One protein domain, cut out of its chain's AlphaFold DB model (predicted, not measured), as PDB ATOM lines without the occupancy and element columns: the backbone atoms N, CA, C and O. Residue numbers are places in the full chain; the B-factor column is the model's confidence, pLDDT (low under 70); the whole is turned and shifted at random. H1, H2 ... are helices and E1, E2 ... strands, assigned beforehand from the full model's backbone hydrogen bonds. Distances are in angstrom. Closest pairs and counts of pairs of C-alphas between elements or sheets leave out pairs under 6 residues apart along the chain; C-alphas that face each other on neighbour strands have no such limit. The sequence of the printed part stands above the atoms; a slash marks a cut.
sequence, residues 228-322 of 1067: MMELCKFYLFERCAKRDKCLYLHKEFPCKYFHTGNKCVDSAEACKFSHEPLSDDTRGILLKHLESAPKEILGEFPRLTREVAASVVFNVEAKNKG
ATOM      1  N   MET A 228     129.110 184.410 168.664       83.31
ATOM      2  CA  MET A 228     130.029 184.535 169.783       83.31
ATOM      3  C   MET A 228     129.946 183.255 170.608       83.31
ATOM      4  O   MET A 228     128.881 182.927 171.133       83.31
ATOM      5  N   MET A 229     131.073 182.554 170.719       87.88
ATOM      6  CA  MET A 229     131.208 181.233 171.344       87.88
ATOM      7  C   MET A 229     131.160 181.309 172.881       87.88
ATOM      8  O   MET A 229     132.067 180.870 173.583       87.88
ATOM      9  N   GLU A 230     130.097 181.916 173.410       89.00
ATOM     10  CA  GLU A 230     129.809 182.117 174.829       89.00
ATOM     11  C   GLU A 230     128.293 182.017 175.080       89.00
ATOM     12  O   GLU A 230     127.477 182.323 174.206       89.00
ATOM     13  N   LEU A 231     127.905 181.597 176.289       90.44
ATOM     14  CA  LEU A 231     126.500 181.491 176.696       90.44
ATOM     15  C   LEU A 231     125.829 182.870 176.734       90.44
ATOM     16  O   LEU A 231     126.324 183.796 177.381       90.44
ATOM     17  N   CYS A 232     124.640 182.999 176.143       91.56
ATOM     18  CA  CYS A 232     123.855 184.216 176.299       91.56
ATOM     19  C   CYS A 232     123.385 184.390 177.757       91.56
ATOM     20  O   CYS A 232     122.478 183.687 178.209       91.56
ATOM     21  N   LYS A 233     123.922 185.389 178.479       90.38
ATOM     22  CA  LYS A 233     123.483 185.722 179.853       90.38
ATOM     23  C   LYS A 233     121.963 185.929 179.938       90.38
ATOM     24  O   LYS A 233     121.329 185.455 180.873       90.38
ATOM     25  N   PHE A 234     121.354 186.570 178.939       90.88
ATOM     26  CA  PHE A 234     119.900 186.776 178.903       90.88
ATOM     27  C   PHE A 234     119.099 185.493 178.643       90.88
ATOM     28  O   PHE A 234     117.934 185.447 179.013       90.88
ATOM     29  N   TYR A 235     119.685 184.465 178.019       91.38
ATOM     30  CA  TYR A 235     119.022 183.172 177.807       91.38
ATOM     31  C   TYR A 235     119.052 182.315 179.073       91.38
ATOM     32  O   TYR A 235     118.040 181.723 179.440       91.38
ATOM     33  N   LEU A 236     120.177 182.334 179.799       90.00
ATOM     34  CA  LEU A 236     120.277 181.737 181.131       90.00
ATOM     35  C   LEU A 236     119.172 182.274 182.061       90.00
ATOM     36  O   LEU A 236     118.455 181.482 182.664       90.00
ATOM     37  N   PHE A 237     118.966 183.597 182.082       88.69
ATOM     38  CA  PHE A 237     117.890 184.264 182.835       88.69
ATOM     39  C   PHE A 237     116.553 184.403 182.075       88.69
ATOM     40  O   PHE A 237     115.720 185.214 182.469       88.69
ATOM     41  N   GLU A 238     116.363 183.672 180.970       87.00
ATOM     42  CA  GLU A 238     115.114 183.534 180.182       87.00
ATOM     43  C   GLU A 238     114.529 184.810 179.548       87.00
ATOM     44  O   GLU A 238     113.590 184.751 178.758       87.00
ATOM     45  N   ARG A 239     115.148 185.972 179.768       89.19
ATOM     46  CA  ARG A 239     114.743 187.275 179.212       89.19
ATOM     47  C   ARG A 239     115.441 187.624 177.887       89.19
ATOM     48  O   ARG A 239     115.625 188.799 177.567       89.19
ATOM     49  N   CYS A 240     115.845 186.631 177.088       92.69
ATOM     50  CA  CYS A 240     116.488 186.875 175.792       92.69
ATOM     51  C   CYS A 240     115.479 187.170 174.672       92.69
ATOM     52  O   CYS A 240     115.078 186.287 173.911       92.69
ATOM     53  N   ALA A 241     115.154 188.452 174.495       89.06
ATOM     54  CA  ALA A 241     114.300 188.930 173.403       89.06
ATOM     55  C   ALA A 241     114.826 188.596 171.986       89.06
ATOM     56  O   ALA A 241     114.053 188.598 171.033       89.06
ATOM     57  N   LYS A 242     116.127 188.299 171.822       84.88
ATOM     58  CA  LYS A 242     116.735 188.029 170.505       84.88
ATOM     59  C   LYS A 242     116.473 186.618 169.965       84.88
ATOM     60  O   LYS A 242     116.592 186.435 168.755       84.88
ATOM     61  N   ARG A 243     116.125 185.653 170.833       83.38
ATOM     62  CA  ARG A 243     115.898 184.231 170.486       83.38
ATOM     63  C   ARG A 243     116.946 183.730 169.478       83.38
ATOM     64  O   ARG A 243     118.135 183.913 169.710       83.38
ATOM     65  N   ASP A 244     116.543 183.159 168.356       80.56
ATOM     66  CA  ASP A 244     117.432 182.481 167.399       80.56
ATOM     67  C   ASP A 244     118.322 183.458 166.604       80.56
ATOM     68  O   ASP A 244     119.340 183.067 166.037       80.56
ATOM     69  N   LYS A 245     117.988 184.759 166.644       82.81
ATOM     70  CA  LYS A 245     118.794 185.880 166.124       82.81
ATOM     71  C   LYS A 245     119.786 186.424 167.167       82.81
ATOM     72  O   LYS A 245     120.330 187.519 167.003       82.81
ATOM     73  N   CYS A 246     119.997 185.717 168.277       88.88
ATOM     74  CA  CYS A 246     121.022 186.076 169.248       88.88
ATOM     75  C   CYS A 246     122.420 185.753 168.710       88.88
ATOM     76  O   CYS A 246     122.655 184.697 168.128       88.88
ATOM     77  N   LEU A 247     123.364 186.664 168.956       87.62
ATOM     78  CA  LEU A 247     124.776 186.458 168.635       87.62
ATOM     79  C   LEU A 247     125.478 185.513 169.619       87.62
ATOM     80  O   LEU A 247     126.617 185.166 169.371       87.62
ATOM     81  N   TYR A 248     124.843 185.130 170.725       90.19
ATOM     82  CA  TYR A 248     125.408 184.263 171.765       90.19
ATOM     83  C   TYR A 248     124.640 182.939 171.807       90.19
ATOM     84  O   TYR A 248     123.439 182.927 171.521       90.19
ATOM     85  N   LEU A 249     125.297 181.846 172.202       91.19
ATOM     86  CA  LEU A 249     124.696 180.508 172.185       91.19
ATOM     87  C   LEU A 249     123.500 180.418 173.147       91.19
ATOM     88  O   LEU A 249     123.546 180.926 174.274       91.19
ATOM     89  N   HIS A 250     122.440 179.755 172.678       91.19
ATOM     90  CA  HIS A 250     121.237 179.419 173.451       91.19
ATOM     91  C   HIS A 250     121.232 177.917 173.778       91.19
ATOM     92  O   HIS A 250     122.146 177.456 174.459       91.19
ATOM     93  N   LYS A 251     120.269 177.143 173.247       89.12
ATOM     94  CA  LYS A 251     120.234 175.671 173.349       89.12
ATOM     95  C   LYS A 251     121.519 175.010 172.840       89.12
ATOM     96  O   LYS A 251     121.898 173.961 173.329       89.12
ATOM     97  N   GLU A 252     122.204 175.659 171.901       89.19
ATOM     98  CA  GLU A 252     123.498 175.258 171.327       89.19
ATOM     99  C   GLU A 252     124.644 175.221 172.356       89.19
ATOM    100  O   GLU A 252     125.684 174.617 172.100       89.19
ATOM    101  N   PHE A 253     124.496 175.879 173.512       93.19
ATOM    102  CA  PHE A 253     125.501 175.822 174.570       93.19
ATOM    103  C   PHE A 253     125.501 174.424 175.220       93.19
ATOM    104  O   PHE A 253     124.429 173.954 175.602       93.19
ATOM    105  N   PRO A 254     126.657 173.754 175.382       92.75
ATOM    106  CA  PRO A 254     126.715 172.378 175.879       92.75
ATOM    107  C   PRO A 254     126.296 172.244 177.353       92.75
ATOM    108  O   PRO A 254     126.711 173.019 178.216       92.75
ATOM    109  N   CYS A 255     125.506 171.214 177.664       91.75
ATOM    110  CA  CYS A 255     125.018 170.948 179.014       91.75
ATOM    111  C   CYS A 255     126.146 170.531 179.970       91.75
ATOM    112  O   CYS A 255     126.712 169.440 179.863       91.75
ATOM    113  N   LYS A 256     126.433 171.389 180.959       90.38
ATOM    114  CA  LYS A 256     127.484 171.157 181.961       90.38
ATOM    115  C   LYS A 256     127.313 169.845 182.730       90.38
ATOM    116  O   LYS A 256     128.314 169.201 183.005       90.38
ATOM    117  N   TYR A 257     126.083 169.427 183.046       90.56
ATOM    118  CA  TYR A 257     125.832 168.188 183.793       90.56
ATOM    119  C   TYR A 257     126.123 166.960 182.926       90.56
ATOM    120  O   TYR A 257     127.041 166.203 183.234       90.56
ATOM    121  N   PHE A 258     125.421 166.834 181.793       90.06
ATOM    122  CA  PHE A 258     125.548 165.702 180.874       90.06
ATOM    123  C   PHE A 258     126.997 165.459 180.429       90.06
ATOM    124  O   PHE A 258     127.485 164.335 180.516       90.06
ATOM    125  N   HIS A 259     127.719 166.514 180.039       89.75
ATOM    126  CA  HIS A 259     129.110 166.392 179.587       89.75
ATOM    127  C   HIS A 259     130.130 166.228 180.723       89.75
ATOM    128  O   HIS A 259     131.264 165.854 180.447       89.75
ATOM    129  N   THR A 260     129.763 166.454 181.991       89.56
ATOM    130  CA  THR A 260     130.613 166.103 183.151       89.56
ATOM    131  C   THR A 260     130.217 164.782 183.817       89.56
ATOM    132  O   THR A 260     130.832 164.385 184.802       89.56
ATOM    133  N   GLY A 261     129.235 164.062 183.264       85.19
ATOM    134  CA  GLY A 261     128.800 162.752 183.761       85.19
ATOM    135  C   GLY A 261     127.857 162.824 184.963       85.19
ATOM    136  O   GLY A 261     127.436 161.785 185.471       85.19
ATOM    137  N   ASN A 262     127.484 164.031 185.390       85.38
ATOM    138  CA  ASN A 262     126.414 164.232 186.355       85.38
ATOM    139  C   ASN A 262     125.063 164.071 185.647       85.38
ATOM    140  O   ASN A 262     124.882 164.529 184.516       85.38
ATOM    141  N   LYS A 263     124.088 163.450 186.321       80.69
ATOM    142  CA  LYS A 263     122.720 163.356 185.795       80.69
ATOM    143  C   LYS A 263     122.189 164.773 185.551       80.69
ATOM    144  O   LYS A 263     122.248 165.615 186.445       80.69
ATOM    145  N   CYS A 264     121.711 165.043 184.338       88.25
ATOM    146  CA  CYS A 264     120.991 166.282 184.069       88.25
ATOM    147  C   CYS A 264     119.636 166.237 184.789       88.25
ATOM    148  O   CYS A 264     119.018 165.175 184.850       88.25
ATOM    149  N   VAL A 265     119.200 167.373 185.335       82.38
ATOM    150  CA  VAL A 265     117.877 167.508 185.971       82.38
ATOM    151  C   VAL A 265     116.772 167.386 184.920       82.38
ATOM    152  O   VAL A 265     115.762 166.727 185.148       82.38
ATOM    153  N   ASP A 266     117.007 167.963 183.741       82.06
ATOM    154  CA  ASP A 266     116.108 167.877 182.596       82.06
ATOM    155  C   ASP A 266     116.390 166.617 181.759       82.06
ATOM    156  O   ASP A 266     117.551 166.284 181.484       82.06
ATOM    157  N   SER A 267     115.334 165.983 181.241       80.50
ATOM    158  CA  SER A 267     115.431 165.005 180.146       80.50
ATOM    159  C   SER A 267     116.130 165.609 178.919       80.50
ATOM    160  O   SER A 267     116.020 166.806 178.663       80.50
ATOM    161  N   ALA A 268     116.808 164.785 178.113       72.69
ATOM    162  CA  ALA A 268     117.694 165.259 177.037       72.69
ATOM    163  C   ALA A 268     117.036 166.192 175.995       72.69
ATOM    164  O   ALA A 268     117.710 167.057 175.443       72.69
ATOM    165  N   GLU A 269     115.729 166.052 175.753       74.62
ATOM    166  CA  GLU A 269     114.949 166.911 174.841       74.62
ATOM    167  C   GLU A 269     114.340 168.144 175.537       74.62
ATOM    168  O   GLU A 269     114.047 169.154 174.893       74.62
ATOM    169  N   ALA A 270     114.169 168.073 176.861       84.62
ATOM    170  CA  ALA A 270     113.662 169.156 177.700       84.62
ATOM    171  C   ALA A 270     114.775 170.116 178.157       84.62
ATOM    172  O   ALA A 270     114.482 171.254 178.525       84.62
ATOM    173  N   CYS A 271     116.041 169.683 178.122       89.81
ATOM    174  CA  CYS A 271     117.146 170.480 178.634       89.81
ATOM    175  C   CYS A 271     117.314 171.813 177.896       89.81
ATOM    176  O   CYS A 271     117.253 171.924 176.668       89.81
ATOM    177  N   LYS A 272     117.607 172.844 178.686       87.81
ATOM    178  CA  LYS A 272     117.933 174.199 178.229       87.81
ATOM    179  C   LYS A 272     119.267 174.282 177.466       87.81
ATOM    180  O   LYS A 272     119.549 175.306 176.848       87.81
ATOM    181  N   PHE A 273     120.076 173.223 177.507       90.56
ATOM    182  CA  PHE A 273     121.437 173.147 176.973       90.56
ATOM    183  C   PHE A 273     121.661 171.846 176.192       90.56
ATOM    184  O   PHE A 273     121.048 170.824 176.486       90.56
ATOM    185  N   SER A 274     122.563 171.865 175.212       90.81
ATOM    186  CA  SER A 274     122.745 170.760 174.270       90.81
ATOM    187  C   SER A 274     123.356 169.514 174.918       90.81
ATOM    188  O   SER A 274     124.387 169.585 175.597       90.81
ATOM    189  N   HIS A 275     122.747 168.361 174.643       90.44
ATOM    190  CA  HIS A 275     123.295 167.023 174.905       90.44
ATOM    191  C   HIS A 275     123.964 166.416 173.648       90.44
ATOM    192  O   HIS A 275     124.374 165.258 173.655       90.44
ATOM    193  N   GLU A 276     124.090 167.182 172.560       88.44
ATOM    194  CA  GLU A 276     124.783 166.771 171.333       88.44
ATOM    195  C   GLU A 276     126.286 166.522 171.605       88.44
ATOM    196  O   GLU A 276     126.879 167.229 172.429       88.44
ATOM    197  N   PRO A 277     126.928 165.522 170.965       87.25
ATOM    198  CA  PRO A 277     128.351 165.240 171.158       87.25
ATOM    199  C   PRO A 277     129.239 166.455 170.858       87.25
ATOM    200  O   PRO A 277     129.136 167.077 169.803       87.25
ATOM    201  N   LEU A 278     130.158 166.750 171.780       89.31
ATOM    202  CA  LEU A 278     131.016 167.932 171.720       89.31
ATOM    203  C   LEU A 278     131.910 167.960 170.472       89.31
ATOM    204  O   LEU A 278     132.684 167.034 170.207       89.31
ATOM    205  N   SER A 279     131.862 169.091 169.771       90.06
ATOM    206  CA  SER A 279     132.918 169.538 168.863       90.06
ATOM    207  C   SER A 279     134.102 170.110 169.648       90.06
ATOM    208  O   SER A 279     133.965 170.485 170.814       90.06
ATOM    209  N   ASP A 280     135.267 170.235 169.012       90.75
ATOM    210  CA  ASP A 280     136.461 170.775 169.676       90.75
ATOM    211  C   ASP A 280     136.256 172.217 170.169       90.75
ATOM    212  O   ASP A 280     136.640 172.543 171.296       90.75
ATOM    213  N   ASP A 281     135.547 173.041 169.391       90.06
ATOM    214  CA  ASP A 281     135.184 174.402 169.786       90.06
ATOM    215  C   ASP A 281     134.232 174.412 170.989       90.06
ATOM    216  O   ASP A 281     134.498 175.097 171.976       90.06
ATOM    217  N   THR A 282     133.143 173.630 170.957       90.44
ATOM    218  CA  THR A 282     132.159 173.592 172.059       90.44
ATOM    219  C   THR A 282     132.741 172.988 173.337       90.44
ATOM    220  O   THR A 282     132.450 173.489 174.426       90.44
ATOM    221  N   ARG A 283     133.650 172.007 173.227       91.75
ATOM    222  CA  ARG A 283     134.470 171.529 174.352       91.75
ATOM    223  C   ARG A 283     135.330 172.667 174.912       91.75
ATOM    224  O   ARG A 283     135.374 172.850 176.125       91.75
ATOM    225  N   GLY A 284     135.935 173.488 174.052       91.44
ATOM    226  CA  GLY A 284     136.650 174.709 174.441       91.44
ATOM    227  C   GLY A 284     135.785 175.707 175.227       91.44
ATOM    228  O   GLY A 284     136.219 176.190 176.275       91.44
ATOM    229  N   ILE A 285     134.548 175.966 174.778       92.06
ATOM    230  CA  ILE A 285     133.585 176.818 175.503       92.06
ATOM    231  C   ILE A 285     133.272 176.224 176.883       92.06
ATOM    232  O   ILE A 285     133.332 176.939 177.885       92.06
ATOM    233  N   LEU A 286     132.945 174.929 176.946       91.19
ATOM    234  CA  LEU A 286     132.563 174.257 178.190       91.19
ATOM    235  C   LEU A 286     133.693 174.310 179.228       91.19
ATOM    236  O   LEU A 286     133.448 174.645 180.386       91.19
ATOM    237  N   LEU A 287     134.935 174.056 178.811       92.19
ATOM    238  CA  LEU A 287     136.104 174.146 179.687       92.19
ATOM    239  C   LEU A 287     136.327 175.576 180.195       92.19
ATOM    240  O   LEU A 287     136.484 175.772 181.400       92.19
ATOM    241  N   LYS A 288     136.246 176.584 179.312       90.81
ATOM    242  CA  LYS A 288     136.318 178.002 179.706       90.81
ATOM    243  C   LYS A 288     135.218 178.358 180.714       90.81
ATOM    244  O   LYS A 288     135.468 179.119 181.648       90.81
ATOM    245  N   HIS A 289     134.012 177.819 180.544       89.81
ATOM    246  CA  HIS A 289     132.877 178.055 181.437       89.81
ATOM    247  C   HIS A 289     133.080 177.421 182.824       89.81
ATOM    248  O   HIS A 289     132.914 178.113 183.824       89.81
ATOM    249  N   LEU A 290     133.486 176.147 182.894       90.50
ATOM    250  CA  LEU A 290     133.726 175.430 184.158       90.50
ATOM    251  C   LEU A 290     134.863 176.048 184.995       90.50
ATOM    252  O   LEU A 290     134.802 176.032 186.225       90.50
ATOM    253  N   GLU A 291     135.864 176.627 184.328       90.56
ATOM    254  CA  GLU A 291     136.991 177.329 184.948       90.56
ATOM    255  C   GLU A 291     136.612 178.759 185.386       90.56
ATOM    256  O   GLU A 291     136.740 179.128 186.560       90.56
ATOM    257  N   SER A 292     136.127 179.587 184.452       87.69
ATOM    258  CA  SER A 292     136.051 181.043 184.649       87.69
ATOM    259  C   SER A 292     134.701 181.582 185.139       87.69
ATOM    260  O   SER A 292     134.693 182.607 185.828       87.69
ATOM    261  N   ALA A 293     133.572 180.918 184.859       85.75
ATOM    262  CA  ALA A 293     132.243 181.499 185.080       85.75
ATOM    263  C   ALA A 293     131.956 181.823 186.568       85.75
ATOM    264  O   ALA A 293     132.374 181.080 187.456       85.75
ATOM    265  N   PRO A 294     131.248 182.927 186.884       81.31
ATOM    266  CA  PRO A 294     130.868 183.260 188.259       81.31
ATOM    267  C   PRO A 294     129.925 182.206 188.864       81.31
ATOM    268  O   PRO A 294     129.221 181.501 188.138       81.31
ATOM    269  N   LYS A 295     129.858 182.139 190.204       79.62
ATOM    270  CA  LYS A 295     128.949 181.215 190.916       79.62
ATOM    271  C   LYS A 295     127.480 181.423 190.513       79.62
ATOM    272  O   LYS A 295     126.761 180.451 190.373       79.62
ATOM    273  N   GLU A 296     127.073 182.656 190.202       81.75
ATOM    274  CA  GLU A 296     125.754 182.995 189.626       81.75
ATOM    275  C   GLU A 296     125.390 182.219 188.344       81.75
ATOM    276  O   GLU A 296     124.215 182.081 188.019       81.75
ATOM    277  N   ILE A 297     126.389 181.764 187.579       84.56
ATOM    278  CA  ILE A 297     126.217 181.106 186.275       84.56
ATOM    279  C   ILE A 297     126.484 179.594 186.382       84.56
ATOM    280  O   ILE A 297     125.797 178.786 185.751       84.56
ATOM    281  N   LEU A 298     127.436 179.190 187.230       78.75
ATOM    282  CA  LEU A 298     127.653 177.780 187.568       78.75
ATOM    283  C   LEU A 298     126.572 177.208 188.498       78.75
ATOM    284  O   LEU A 298     126.315 176.005 188.441       78.75
ATOM    285  N   GLY A 299     125.894 178.041 189.287       83.12
ATOM    286  CA  GLY A 299     125.020 177.601 190.372       83.12
ATOM    287  C   GLY A 299     125.818 176.849 191.438       83.12
ATOM    288  O   GLY A 299     126.950 177.209 191.755       83.12
ATOM    289  N   GLU A 300     125.242 175.760 191.936       78.31
ATOM    290  CA  GLU A 300     125.866 174.843 192.900       78.31
ATOM    291  C   GLU A 300     126.997 173.988 192.297       78.31
ATOM    292  O   GLU A 300     127.704 173.291 193.023       78.31
ATOM    293  N   PHE A 301     127.192 174.023 190.973       81.94
ATOM    294  CA  PHE A 301     128.176 173.177 190.302       81.94
ATOM    295  C   PHE A 301     129.617 173.553 190.725       81.94
ATOM    296  O   PHE A 301     130.011 174.714 190.552       81.94
ATOM    297  N   PRO A 302     130.438 172.607 191.229       84.56
ATOM    298  CA  PRO A 302     131.811 172.892 191.645       84.56
ATOM    299  C   PRO A 302     132.664 173.470 190.509       84.56
ATOM    300  O   PRO A 302     132.711 172.915 189.412       84.56
ATOM    301  N   ARG A 303     133.397 174.560 190.772       85.38
ATOM    302  CA  ARG A 303     134.429 175.036 189.836       85.38
ATOM    303  C   ARG A 303     135.503 173.964 189.683       85.38
ATOM    304  O   ARG A 303     136.060 173.500 190.675       85.38
ATOM    305  N   LEU A 304     135.822 173.631 188.439       86.19
ATOM    306  CA  LEU A 304     136.871 172.681 188.086       86.19
ATOM    307  C   LEU A 304     138.014 173.443 187.415       86.19
ATOM    308  O   LEU A 304     137.774 174.341 186.607       86.19
ATOM    309  N   THR A 305     139.262 173.078 187.712       89.69
ATOM    310  CA  THR A 305     140.396 173.561 186.912       89.69
ATOM    311  C   THR A 305     140.297 172.987 185.501       89.69
ATOM    312  O   THR A 305     139.754 171.895 185.304       89.69
ATOM    313  N   ARG A 306     140.839 173.694 184.503       90.44
ATOM    314  CA  ARG A 306     140.770 173.285 183.092       90.44
ATOM    315  C   ARG A 306     141.239 171.850 182.832       90.44
ATOM    316  O   ARG A 306     140.655 171.173 181.994       90.44
ATOM    317  N   GLU A 307     142.254 171.384 183.555       90.69
ATOM    318  CA  GLU A 307     142.790 170.020 183.450       90.69
ATOM    319  C   GLU A 307     141.815 168.967 183.992       90.69
ATOM    320  O   GLU A 307     141.495 168.003 183.294       90.69
ATOM    321  N   VAL A 308     141.274 169.173 185.200       91.25
ATOM    322  CA  VAL A 308     140.286 168.258 185.794       91.25
ATOM    323  C   VAL A 308     139.002 168.262 184.962       91.25
ATOM    324  O   VAL A 308     138.507 167.191 184.610       91.25
ATOM    325  N   ALA A 309     138.520 169.438 184.550       90.69
ATOM    326  CA  ALA A 309     137.370 169.570 183.660       90.69
ATOM    327  C   ALA A 309     137.585 168.820 182.332       90.69
ATOM    328  O   ALA A 309     136.709 168.067 181.914       90.69
ATOM    329  N   ALA A 310     138.758 168.954 181.701       91.25
ATOM    330  CA  ALA A 310     139.082 168.238 180.466       91.25
ATOM    331  C   ALA A 310     139.127 166.720 180.673       91.25
ATOM    332  O   ALA A 310     138.584 165.988 179.848       91.25
ATOM    333  N   SER A 311     139.706 166.248 181.781       90.50
ATOM    334  CA  SER A 311     139.750 164.817 182.104       90.50
ATOM    335  C   SER A 311     138.351 164.215 182.300       90.50
ATOM    336  O   SER A 311     138.054 163.162 181.739       90.50
ATOM    337  N   VAL A 312     137.462 164.901 183.029       90.88
ATOM    338  CA  VAL A 312     136.089 164.439 183.278       90.88
ATOM    339  C   VAL A 312     135.281 164.457 181.982       90.88
ATOM    340  O   VAL A 312     134.682 163.441 181.634       90.88
ATOM    341  N   VAL A 313     135.324 165.562 181.228       90.75
ATOM    342  CA  VAL A 313     134.605 165.689 179.952       90.75
ATOM    343  C   VAL A 313     135.080 164.649 178.937       90.75
ATOM    344  O   VAL A 313     134.250 163.997 178.314       90.75
ATOM    345  N   PHE A 314     136.390 164.412 178.811       91.00
ATOM    346  CA  PHE A 314     136.920 163.379 177.915       91.00
ATOM    347  C   PHE A 314     136.490 161.965 178.331       91.00
ATOM    348  O   PHE A 314     136.054 161.185 177.487       91.00
ATOM    349  N   ASN A 315     136.558 161.632 179.625       89.88
ATOM    350  CA  ASN A 315     136.140 160.321 180.128       89.88
ATOM    351  C   ASN A 315     134.639 160.065 179.905       89.88
ATOM    352  O   ASN A 315     134.241 158.942 179.598       89.88
ATOM    353  N   VAL A 316     133.806 161.097 180.039       89.06
ATOM    354  CA  VAL A 316     132.357 161.018 179.808       89.06
ATOM    355  C   VAL A 316     132.039 160.963 178.316       89.06
ATOM    356  O   VAL A 316     131.236 160.137 177.898       89.06
ATOM    357  N   GLU A 317     132.727 161.747 177.488       87.69
ATOM    358  CA  GLU A 317     132.608 161.678 176.031       87.69
ATOM    359  C   GLU A 317     133.033 160.297 175.494       87.69
ATOM    360  O   GLU A 317     132.362 159.743 174.624       87.69
ATOM    361  N   ALA A 318     134.085 159.692 176.059       84.94
ATOM    362  CA  ALA A 318     134.531 158.338 175.731       84.94
ATOM    363  C   ALA A 318     133.524 157.256 176.164       84.94
ATOM    364  O   ALA A 318     133.292 156.311 175.407       84.94
ATOM    365  N   LYS A 319     132.874 157.400 177.329       85.81
ATOM    366  CA  LYS A 319     131.757 156.527 177.743       85.81
ATOM    367  C   LYS A 319     130.553 156.674 176.811       85.81
ATOM    368  O   LYS A 319     130.075 155.679 176.276       85.81
ATOM    369  N   ASN A 320     130.124 157.905 176.539       81.62
ATOM    370  CA  ASN A 320     128.972 158.199 175.680       81.62
ATOM    371  C   ASN A 320     129.194 157.758 174.218       81.62
ATOM    372  O   ASN A 320     128.232 157.468 173.513       81.62
ATOM    373  N   LYS A 321     130.454 157.674 173.761       82.19
ATOM    374  CA  LYS A 321     130.846 157.122 172.451       82.19
ATOM    375  C   LYS A 321     131.109 155.606 172.455       82.19
ATOM    376  O   LYS A 321     131.447 155.065 171.405       82.19
ATOM    377  N   GLY A 322     130.981 154.919 173.594       74.31
ATOM    378  CA  GLY A 322     131.243 153.478 173.716       74.31
ATOM    379  C   GLY A 322     132.718 153.084 173.546       74.31
ATOM    380  O   GLY A 322     133.010 151.961 173.151       74.31
TER     381      GLY A 322
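Overview. This is residues 228 to 322 of the 1067 residues of a protein of Lepeophtheirus salmonis (UniProt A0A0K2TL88). Two longer helices, H3 and H5, meet near one end of each as a V, and the short helix H2 packs on H5 close to H3. Away from H5, strand E1, the short helix H1 and a long loop make the far end of the domain, while a second long loop, residues 261 to 279, runs from H2 to H3. The printed part has 95 residues, with five named helices and one named strand in the order E1, H1, H2, H3, H4, H5. It is mostly helix in its named elements, though these hold under half of the printed residues. The whole is compact, with a radius of gyration of the C-alphas of 12.9 A and spans of 38 by 26 by 24 A.

Arrangement. E1, residues 228 to 231, pairs with no named strand, and a tight link leads to H1, residues 233 to 236; the two meet only through their link. H2, residues 256 to 260, is apart from H1. H3, residues 280 to 292, comes nearest to E1 at the C-alphas of Ile 285 and Met 229, 6.5 A apart. H2 and H3 are close but not clearly touching, with the C-alphas of Lys 256 and Leu 286 closest at 7.0 A. H4, residues 295 to 298, follows by a tight link and is close to H3 but not clearly touching; their closest C-alphas are those of Leu 298 and Leu 290, 7.4 A apart. H1 and H4 are also close but not clearly touching, at 7.9 A between the C-alphas of Leu 236 and Ile 297. H5, residues 306 to 320, touches H3 with residues 306 to 310 alone, and H3 touches it with residues 287 to 291 alone; the closest C-alphas, of Arg 306 and Glu 291, are 5.8 A apart. H3 and H5 run opposite ways at a steep tilt of 46 degrees. H5 also touches H2, the C-alphas of Val 313 and Thr 260 being closest at 5.1 A. In H2, H3 and H5 every O i to N i+4 pair is within hydrogen-bond range; H1 and H4 are too short for such a pair.

Along the chain. E1 begins at C-alpha 228, (130.029, 184.535, 169.783). H3 measures 18.2 A from its first to its last C-alpha and begins at C-alpha 280, (136.461, 170.775, 169.676). H5, the longest helix with 15 residues, measures 20.5 A and ends at C-alpha 320, (128.972, 158.199, 175.680).

Size, cuts and confidence. The two C-alphas farthest apart are those of Ala 241 and Gly 322, at 39.3 A. The printed part has no cut. The links from H1 to H2 and from H2 to H3 are long, 19 residues each. The mean pLDDT of the printed part is 87.5, and no printed residue is under 70.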